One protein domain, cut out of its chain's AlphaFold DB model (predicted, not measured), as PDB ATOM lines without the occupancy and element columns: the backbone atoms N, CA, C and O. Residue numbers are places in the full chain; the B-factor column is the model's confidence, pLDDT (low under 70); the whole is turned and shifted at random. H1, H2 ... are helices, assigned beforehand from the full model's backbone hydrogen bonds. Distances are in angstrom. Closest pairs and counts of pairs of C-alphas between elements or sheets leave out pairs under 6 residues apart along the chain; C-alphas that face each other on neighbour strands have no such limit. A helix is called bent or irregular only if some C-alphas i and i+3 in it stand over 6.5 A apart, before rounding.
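AT A GLANCE: This is residues 360 to 427 of the 427 residues of an uncharacterized protein of Planctomycetes bacterium (UniProt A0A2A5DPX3). One long helix, H1, forms the long axis of a rod-like bundle of three helices, with H2 folding back beside its later part and H3 folding back again beside H2, so that the three centres make a triangle. The first ten residues of H1, 360 to 369, stick out beyond this three-helix body as a free end. The printed part has 68 residues with three named helices, H1, H2 and H3 in chain order, and no named strand; its class is all helix. The whole is only just loose, close to compact, with a radius of gyration of the C-alphas of 13.3 A, and the C-alphas span 48 by 20 by 18 A.

IN THESE COORDINATES: H1 is residues 360 to 389, from C-alpha 360 at (-22.067, 16.487, 9.323) to C-alpha 389 at (3.079, 52.469, 14.807), 44.2 A. It is neither bent nor irregular, but only just: C-alphas 360 and 363 are 6.1 A apart. H2 is residues 393 to 407, 21.0 A from first to last C-alpha. H3 is residues 414 to 424, 15.1 A long, and ends with C-alpha 424 at (-8.596, 51.257, 8.276). Residues 425 to 427 follow it.

HOW THE PARTS SIT: H1, H2 and H3 form an up-and-down bundle, in which each helix runs against the one before it in the chain. H1 touches H2 with residues 380 to 388 alone, and their closest C-alphas, those of Ser 384 and Ala 396, are 4.4 A apart. These two helices run opposite ways at a shallow tilt of 14 degrees and form a helical hairpin. H2 and H3 form a second helical hairpin, opposite ways at a shallow tilt of 5 degrees. They touch, and their closest C-alphas, those of Leu 404 and Val 417, are 6.5 A apart. H1 touches H3 with residues 374 to 381 alone; the closest C-alphas, those of Lys 374 and Gln 416, are 6.9 A apart. H1 and H3 run the same way at a shallow tilt of 11 degrees. The helix packing is mostly aligned. In H2 and H3 every O i to N i+4 pair is within hydrogen-bond range, and in H1 25 of 26 are.

THE WHOLE: The C-alphas farthest apart are those of Arg 360 and Lys 391, at 47.7 A. Without the free residues 360 to 369, the body of 58 residues spans 33 by 20 by 16 A, with a radius of gyration of 10.9 A. The printed part has no cut and ends at Phe 427, the chain's last residue. The link from H1 to H2 is tight, with 3 residues, and that from H2 to H3 is short, with 6. The mean pLDDT of the printed part is 76.6; it is under 70 at residues 360, 407 to 415, 417 to 418, 421 and 424 to 427.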
ATOM      1  N   ARG A 360     -22.453  15.654   8.163       67.88
ATOM      2  CA  ARG A 360     -22.067  16.487   9.323       67.88
ATOM      3  C   ARG A 360     -20.676  17.124   9.217       67.88
ATOM      4  O   ARG A 360     -20.460  18.214   9.747       67.88
ATOM      5  N   LYS A 361     -19.727  16.470   8.532       76.00
ATOM      6  CA  LYS A 361     -18.331  16.932   8.469       76.00
ATOM      7  C   LYS A 361     -18.198  18.229   7.676       76.00
ATOM      8  O   LYS A 361     -17.239  18.965   7.883       76.00
ATOM      9  N   TYR A 362     -19.173  18.539   6.821       80.38
ATOM     10  CA  TYR A 362     -19.160  19.739   5.997       80.38
ATOM     11  C   TYR A 362     -19.280  21.010   6.843       80.38
ATOM     12  O   TYR A 362     -18.434  21.894   6.739       80.38
ATOM     13  N   PHE A 363     -20.277  21.093   7.728       79.62
ATOM     14  CA  PHE A 363     -20.481  22.286   8.560       79.62
ATOM     15  C   PHE A 363     -19.340  22.503   9.560       79.62
ATOM     16  O   PHE A 363     -18.928  23.643   9.773       79.62
ATOM     17  N   LYS A 364     -18.772  21.416  10.102       84.69
ATOM     18  CA  LYS A 364     -17.555  21.466  10.928       84.69
ATOM     19  C   LYS A 364     -16.363  21.993  10.119       84.69
ATOM     20  O   LYS A 364     -15.707  22.941  10.544       84.69
ATOM     21  N   LEU A 365     -16.133  21.465   8.914       85.12
ATOM     22  CA  LEU A 365     -15.079  21.941   8.012       85.12
ATOM     23  C   LEU A 365     -15.246  23.424   7.651       85.12
ATOM     24  O   LEU A 365     -14.276  24.174   7.739       85.12
ATOM     25  N   ILE A 366     -16.460  23.854   7.276       81.44
ATOM     26  CA  ILE A 366     -16.758  25.268   7.027       81.44
ATOM     27  C   ILE A 366     -16.358  26.080   8.251       81.44
ATOM     28  O   ILE A 366     -15.597  27.027   8.109       81.44
ATOM     29  N   TYR A 367     -16.862  25.727   9.434       85.25
ATOM     30  CA  TYR A 367     -16.614  26.472  10.664       85.25
ATOM     31  C   TYR A 367     -15.112  26.659  10.928       85.25
ATOM     32  O   TYR A 367     -14.656  27.789  11.114       85.25
ATOM     33  N   HIS A 368     -14.313  25.595  10.835       85.19
ATOM     34  CA  HIS A 368     -12.863  25.712  11.014       85.19
ATOM     35  C   HIS A 368     -12.182  26.517   9.907       85.19
ATOM     36  O   HIS A 368     -11.206  27.218  10.172       85.19
ATOM     37  N   TYR A 369     -12.680  26.443   8.670       84.12
ATOM     38  CA  TYR A 369     -12.200  27.308   7.597       84.12
ATOM     39  C   TYR A 369     -12.456  28.780   7.942       84.12
ATOM     40  O   TYR A 369     -11.541  29.598   7.852       84.12
ATOM     41  N   LYS A 370     -13.659  29.113   8.436       78.88
ATOM     42  CA  LYS A 370     -14.007  30.468   8.886       78.88
ATOM     43  C   LYS A 370     -13.050  30.972   9.967       78.88
ATOM     44  O   LYS A 370     -12.548  32.093   9.859       78.88
ATOM     45  N   GLU A 371     -12.788  30.161  10.991       81.38
ATOM     46  CA  GLU A 371     -11.877  30.540  12.078       81.38
ATOM     47  C   GLU A 371     -10.431  30.691  11.579       81.38
ATOM     48  O   GLU A 371      -9.777  31.673  11.927       81.38
ATOM     49  N   SER A 372      -9.962  29.827  10.670       79.94
ATOM     50  CA  SER A 372      -8.635  29.967  10.047       79.94
ATOM     51  C   SER A 372      -8.488  31.282   9.270       79.94
ATOM     52  O   SER A 372      -7.482  31.983   9.405       79.94
ATOM     53  N   ILE A 373      -9.513  31.675   8.504       78.25
ATOM     54  CA  ILE A 373      -9.529  32.968   7.806       78.25
ATOM     55  C   ILE A 373      -9.542  34.129   8.808       78.25
ATOM     56  O   ILE A 373      -8.782  35.081   8.657       78.25
ATOM     57  N   LYS A 374     -10.360  34.060   9.860       78.44
ATOM     58  CA  LYS A 374     -10.451  35.100  10.898       78.44
ATOM     59  C   LYS A 374      -9.140  35.293  11.664       78.44
ATOM     60  O   LYS A 374      -8.794  36.434  11.995       78.44
ATOM     61  N   GLU A 375      -8.420  34.211  11.948       82.88
ATOM     62  CA  GLU A 375      -7.083  34.248  12.546       82.88
ATOM     63  C   GLU A 375      -6.085  34.905  11.589       82.88
ATOM     64  O   GLU A 375      -5.369  35.835  11.967       82.88
ATOM     65  N   MET A 376      -6.094  34.495  10.317       79.88
ATOM     66  CA  MET A 376      -5.252  35.082   9.278       79.88
ATOM     67  C   MET A 376      -5.493  36.594   9.137       79.88
ATOM     68  O   MET A 376      -4.531  37.367   9.113       79.88
ATOM     69  N   VAL A 377      -6.758  37.025   9.145       81.94
ATOM     70  CA  VAL A 377      -7.159  38.440   9.161       81.94
ATOM     71  C   VAL A 377      -6.619  39.153  10.393       81.94
ATOM     72  O   VAL A 377      -6.030  40.226  10.271       81.94
ATOM     73  N   GLY A 378      -6.776  38.555  11.576       83.19
ATOM     74  CA  GLY A 378      -6.255  39.109  12.826       83.19
ATOM     75  C   GLY A 378      -4.744  39.331  12.776       83.19
ATOM     76  O   GLY A 378      -4.267  40.418  13.103       83.19
ATOM     77  N   ASN A 379      -4.000  38.344  12.279       85.88
ATOM     78  CA  ASN A 379      -2.549  38.413  12.128       85.88
ATOM     79  C   ASN A 379      -2.115  39.501  11.137       85.88
ATOM     80  O   ASN A 379      -1.129  40.199  11.379       85.88
ATOM     81  N   ARG A 380      -2.846  39.678  10.029       86.94
ATOM     82  CA  ARG A 380      -2.581  40.748   9.055       86.94
ATOM     83  C   ARG A 380      -2.860  42.127   9.638       86.94
ATOM     84  O   ARG A 380      -1.994  42.988   9.558       86.94
ATOM     85  N   ILE A 381      -3.996  42.298  10.311       85.69
ATOM     86  CA  ILE A 381      -4.336  43.533  11.028       85.69
ATOM     87  C   ILE A 381      -3.258  43.880  12.060       85.69
ATOM     88  O   ILE A 381      -2.804  45.019  12.109       85.69
ATOM     89  N   ALA A 382      -2.816  42.911  12.866       87.62
ATOM     90  CA  ALA A 382      -1.785  43.139  13.874       87.62
ATOM     91  C   ALA A 382      -0.455  43.592  13.248       87.62
ATOM     92  O   ALA A 382       0.178  44.517  13.754       87.62
ATOM     93  N   LYS A 383      -0.049  42.986  12.124       88.56
ATOM     94  CA  LYS A 383       1.144  43.408  11.371       88.56
ATOM     95  C   LYS A 383       0.995  44.818  10.802       88.56
ATOM     96  O   LYS A 383       1.897  45.626  10.987       88.56
ATOM     97  N   SER A 384      -0.144  45.143  10.192       86.06
ATOM     98  CA  SER A 384      -0.410  46.491   9.676       86.06
ATOM     99  C   SER A 384      -0.422  47.548  10.780       86.06
ATOM    100  O   SER A 384       0.142  48.620  10.596       86.06
ATOM    101  N   LYS A 385      -0.979  47.240  11.958       86.31
ATOM    102  CA  LYS A 385      -0.914  48.138  13.122       86.31
ATOM    103  C   LYS A 385       0.523  48.394  13.578       86.31
ATOM    104  O   LYS A 385       0.853  49.530  13.897       86.31
ATOM    105  N   LYS A 386       1.386  47.370  13.573       90.06
ATOM    106  CA  LYS A 386       2.820  47.535  13.875       90.06
ATOM    107  C   LYS A 386       3.526  48.427  12.850       90.06
ATOM    108  O   LYS A 386       4.313  49.274  13.248       90.06
ATOM    109  N   LEU A 387       3.224  48.271  11.558       87.69
ATOM    110  CA  LEU A 387       3.767  49.142  10.505       87.69
ATOM    111  C   LEU A 387       3.352  50.603  10.715       87.69
ATOM    112  O   LEU A 387       4.207  51.483  10.737       87.69
ATOM    113  N   ALA A 388       2.066  50.846  10.982       85.00
ATOM    114  CA  ALA A 388       1.559  52.185  11.266       85.00
ATOM    115  C   ALA A 388       2.205  52.805  12.521       85.00
ATOM    116  O   ALA A 388       2.594  53.970  12.496       85.00
ATOM    117  N   ALA A 389       2.381  52.024  13.595       86.94
ATOM    118  CA  ALA A 389       3.079  52.469  14.807       86.94
ATOM    119  C   ALA A 389       4.552  52.832  14.541       86.94
ATOM    120  O   ALA A 389       5.080  53.762  15.146       86.94
ATOM    121  N   ASN A 390       5.188  52.162  13.578       91.19
ATOM    122  CA  ASN A 390       6.543  52.458  13.108       91.19
ATOM    123  C   ASN A 390       6.590  53.575  12.047       91.19
ATOM    124  O   ASN A 390       7.588  53.702  11.342       91.19
ATOM    125  N   LYS A 391       5.526  54.382  11.921       89.75
ATOM    126  CA  LYS A 391       5.372  55.479  10.945       89.75
ATOM    127  C   LYS A 391       5.322  55.045   9.468       89.75
ATOM    128  O   LYS A 391       5.283  55.904   8.593       89.75
ATOM    129  N   ASP A 392       5.222  53.748   9.168       87.75
ATOM    130  CA  ASP A 392       4.998  53.230   7.809       87.75
ATOM    131  C   ASP A 392       3.494  53.060   7.520       87.75
ATOM    132  O   ASP A 392       2.934  51.959   7.478       87.75
ATOM    133  N   ILE A 393       2.807  54.193   7.354       83.44
ATOM    134  CA  ILE A 393       1.362  54.231   7.082       83.44
ATOM    135  C   ILE A 393       1.054  53.679   5.680       83.44
ATOM    136  O   ILE A 393       0.088  52.934   5.502       83.44
ATOM    137  N   SER A 394       1.898  53.987   4.691       83.06
ATOM    138  CA  SER A 394       1.735  53.518   3.309       83.06
ATOM    139  C   SER A 394       1.856  51.992   3.210       83.06
ATOM    140  O   SER A 394       0.991  51.333   2.625       83.06
ATOM    141  N   GLY A 395       2.860  51.398   3.866       83.00
ATOM    142  CA  GLY A 395       3.028  49.948   3.942       83.00
ATOM    143  C   GLY A 395       1.886  49.256   4.686       83.00
ATOM    144  O   GLY A 395       1.417  48.196   4.254       83.00
ATOM    145  N   ALA A 396       1.360  49.872   5.751       81.62
ATOM    146  CA  ALA A 396       0.181  49.372   6.457       81.62
ATOM    147  C   ALA A 396      -1.064  49.322   5.547       81.62
ATOM    148  O   ALA A 396      -1.735  48.283   5.494       81.62
ATOM    149  N   ILE A 397      -1.340  50.403   4.806       79.12
ATOM    150  CA  ILE A 397      -2.459  50.500   3.855       79.12
ATOM    151  C   ILE A 397      -2.281  49.500   2.710       79.12
ATOM    152  O   ILE A 397      -3.208  48.754   2.397       79.12
ATOM    153  N   SER A 398      -1.090  49.426   2.113       84.19
ATOM    154  CA  SER A 398      -0.779  48.487   1.029       84.19
ATOM    155  C   SER A 398      -1.018  47.030   1.449       84.19
ATOM    156  O   SER A 398      -1.685  46.269   0.740       84.19
ATOM    157  N   MET A 399      -0.568  46.649   2.653       84.75
ATOM    158  CA  MET A 399      -0.784  45.305   3.194       84.75
ATOM    159  C   MET A 399      -2.272  44.985   3.379       84.75
ATOM    160  O   MET A 399      -2.708  43.893   3.002       84.75
ATOM    161  N   LEU A 400      -3.055  45.914   3.942       81.75
ATOM    162  CA  LEU A 400      -4.492  45.710   4.146       81.75
ATOM    163  C   LEU A 400      -5.252  45.669   2.820       81.75
ATOM    164  O   LEU A 400      -6.102  44.799   2.652       81.75
ATOM    165  N   THR A 401      -4.913  46.529   1.859       78.06
ATOM    166  CA  THR A 401      -5.535  46.568   0.527       78.06
ATOM    167  C   THR A 401      -5.287  45.279  -0.247       78.06
ATOM    168  O   THR A 401      -6.230  44.670  -0.754       78.06
ATOM    169  N   LYS A 402      -4.037  44.795  -0.286       80.50
ATOM    170  CA  LYS A 402      -3.706  43.512  -0.924       80.50
ATOM    171  C   LYS A 402      -4.505  42.364  -0.310       80.50
ATOM    172  O   LYS A 402      -5.032  41.511  -1.020       80.50
ATOM    173  N   TYR A 403      -4.642  42.377   1.010       80.00
ATOM    174  CA  TYR A 403      -5.369  41.341   1.725       80.00
ATOM    175  C   TYR A 403      -6.896  41.444   1.539       80.00
ATOM    176  O   TYR A 403      -7.573  40.428   1.397       80.00
ATOM    177  N   LEU A 404      -7.448  42.659   1.434       73.50
ATOM    178  CA  LEU A 404      -8.847  42.903   1.071       73.50
ATOM    179  C   LEU A 404      -9.174  42.338  -0.324       73.50
ATOM    180  O   LEU A 404     -10.224  41.725  -0.513       73.50
ATOM    181  N   LEU A 405      -8.262  42.495  -1.291       70.00
ATOM    182  CA  LEU A 405      -8.392  41.928  -2.639       70.00
ATOM    183  C   LEU A 405      -8.379  40.390  -2.635       70.00
ATOM    184  O   LEU A 405      -9.118  39.766  -3.398       70.00
ATOM    185  N   GLU A 406      -7.578  39.766  -1.768       70.06
ATOM    186  CA  GLU A 406      -7.577  38.308  -1.570       70.06
ATOM    187  C   GLU A 406      -8.907  37.825  -0.965       70.06
ATOM    188  O   GLU A 406      -9.491  36.841  -1.422       70.06
ATOM    189  N   ILE A 407      -9.432  38.570   0.006       67.81
ATOM    190  CA  ILE A 407     -10.681  38.292   0.719       67.81
ATOM    191  C   ILE A 407     -11.923  38.504  -0.168       67.81
ATOM    192  O   ILE A 407     -12.846  37.692  -0.135       67.81
ATOM    193  N   ASN A 408     -11.960  39.506  -1.043       60.66
ATOM    194  CA  ASN A 408     -13.135  39.798  -1.885       60.66
ATOM    195  C   ASN A 408     -13.504  38.699  -2.901       60.66
ATOM    196  O   ASN A 408     -14.576  38.745  -3.509       60.66
ATOM    197  N   LYS A 409     -12.667  37.668  -3.066       60.28
ATOM    198  CA  LYS A 409     -12.924  36.541  -3.973       60.28
ATOM    199  C   LYS A 409     -14.051  35.607  -3.514       60.28
ATOM    200  O   LYS A 409     -14.518  34.801  -4.317       60.28
ATOM    201  N   THR A 410     -14.554  35.722  -2.278       55.38
ATOM    202  CA  THR A 410     -15.722  34.946  -1.821       55.38
ATOM    203  C   THR A 410     -16.737  35.789  -1.043       55.38
ATOM    204  O   THR A 410     -16.425  36.814  -0.453       55.38
ATOM    205  N   LYS A 411     -17.999  35.350  -1.047       53.72
ATOM    206  CA  LYS A 411     -19.127  36.020  -0.377       53.72
ATOM    207  C   LYS A 411     -19.077  35.888   1.163       53.72
ATOM    208  O   LYS A 411     -19.418  36.831   1.863       53.72
ATOM    209  N   PHE A 412     -18.561  34.768   1.680       56.12
ATOM    210  CA  PHE A 412     -18.349  34.510   3.117       56.12
ATOM    211  C   PHE A 412     -17.462  35.576   3.802       56.12
ATOM    212  O   PHE A 412     -17.593  35.878   4.984       56.12
ATOM    213  N   ASN A 413     -16.601  36.210   3.020       63.44
ATOM    214  CA  ASN A 413     -15.576  37.120   3.482       63.44
ATOM    215  C   ASN A 413     -16.070  38.543   3.821       63.44
ATOM    216  O   ASN A 413     -15.295  39.334   4.351       63.44
ATOM    217  N   GLN A 414     -17.351  38.867   3.600       62.44
ATOM    218  CA  GLN A 414     -17.920  40.194   3.893       62.44
ATOM    219  C   GLN A 414     -17.793  40.612   5.367       62.44
ATOM    220  O   GLN A 414     -17.488  41.769   5.649       62.44
ATOM    221  N   GLU A 415     -17.959  39.688   6.321       64.62
ATOM    222  CA  GLU A 415     -17.747  40.004   7.744       64.62
ATOM    223  C   GLU A 415     -16.279  40.368   8.037       64.62
ATOM    224  O   GLU A 415     -16.006  41.247   8.856       64.62
ATOM    225  N   GLN A 416     -15.326  39.733   7.345       72.88
ATOM    226  CA  GLN A 416     -13.896  40.026   7.494       72.88
ATOM    227  C   GLN A 416     -13.508  41.333   6.792       72.88
ATOM    228  O   GLN A 416     -12.711  42.095   7.333       72.88
ATOM    229  N   VAL A 417     -14.126  41.632   5.644       68.31
ATOM    230  CA  VAL A 417     -14.032  42.931   4.957       68.31
ATOM    231  C   VAL A 417     -14.453  44.053   5.901       68.31
ATOM    232  O   VAL A 417     -13.684  44.988   6.099       68.31
ATOM    233  N   LEU A 418     -15.614  43.935   6.559       67.75
ATOM    234  CA  LEU A 418     -16.080  44.940   7.525       67.75
ATOM    235  C   LEU A 418     -15.085  45.148   8.677       67.75
ATOM    236  O   LEU A 418     -14.832  46.287   9.062       67.75
ATOM    237  N   ARG A 419     -14.487  44.069   9.197       71.00
ATOM    238  CA  ARG A 419     -13.470  44.135  10.261       71.00
ATOM    239  C   ARG A 419     -12.180  44.821   9.804       71.00
ATOM    240  O   ARG A 419     -11.556  45.526  10.588       71.00
ATOM    241  N   ILE A 420     -11.756  44.604   8.561       70.12
ATOM    242  CA  ILE A 420     -10.592  45.296   7.994       70.12
ATOM    243  C   ILE A 420     -10.922  46.776   7.786       70.12
ATOM    244  O   ILE A 420     -10.147  47.631   8.206       70.12
ATOM    245  N   HIS A 421     -12.088  47.085   7.214       68.31
ATOM    246  CA  HIS A 421     -12.538  48.461   7.009       68.31
ATOM    247  C   HIS A 421     -12.647  49.253   8.314       68.31
ATOM    248  O   HIS A 421     -12.226  50.404   8.337       68.31
ATOM    249  N   SER A 422     -13.158  48.663   9.402       72.44
ATOM    250  CA  SER A 422     -13.236  49.367  10.690       72.44
ATOM    251  C   SER A 422     -11.851  49.741  11.222       72.44
ATOM    252  O   SER A 422     -11.673  50.833  11.745       72.44
ATOM    253  N   VAL A 423     -10.848  48.876  11.021       73.38
ATOM    254  CA  VAL A 423      -9.456  49.163  11.398       73.38
ATOM    255  C   VAL A 423      -8.836  50.244  10.516       73.38
ATOM    256  O   VAL A 423      -8.140  51.102  11.046       73.38
ATOM    257  N   ILE A 424      -9.077  50.214   9.199       69.06
ATOM    258  CA  ILE A 424      -8.596  51.257   8.276       69.06
ATOM    259  C   ILE A 424      -9.195  52.618   8.653       69.06
ATOM    260  O   ILE A 424      -8.485  53.617   8.663       69.06
ATOM    261  N   ASN A 425     -10.484  52.642   8.996       63.22
ATOM    262  CA  ASN A 425     -11.238  53.871   9.236       63.22
ATOM    263  C   ASN A 425     -11.246  54.331  10.711       63.22
ATOM    264  O   ASN A 425     -11.908  55.315  11.018       63.22
ATOM    265  N   GLY A 426     -10.541  53.642  11.618       52.59
ATOM    266  CA  GLY A 426     -10.358  54.077  13.011       52.59
ATOM    267  C   GLY A 426     -11.586  53.993  13.934       52.59
ATOM    268  O   GLY A 426     -11.636  54.747  14.903       52.59
ATOM    269  N   PHE A 427     -12.551  53.103  13.664       41.03
ATOM    270  CA  PHE A 427     -13.755  52.907  14.499       41.03
ATOM    271  C   PHE A 427     -13.638  51.766  15.514       41.03
ATOM    272  O   PHE A 427     -13.115  50.682  15.144       41.03
TER     273      PHE A 427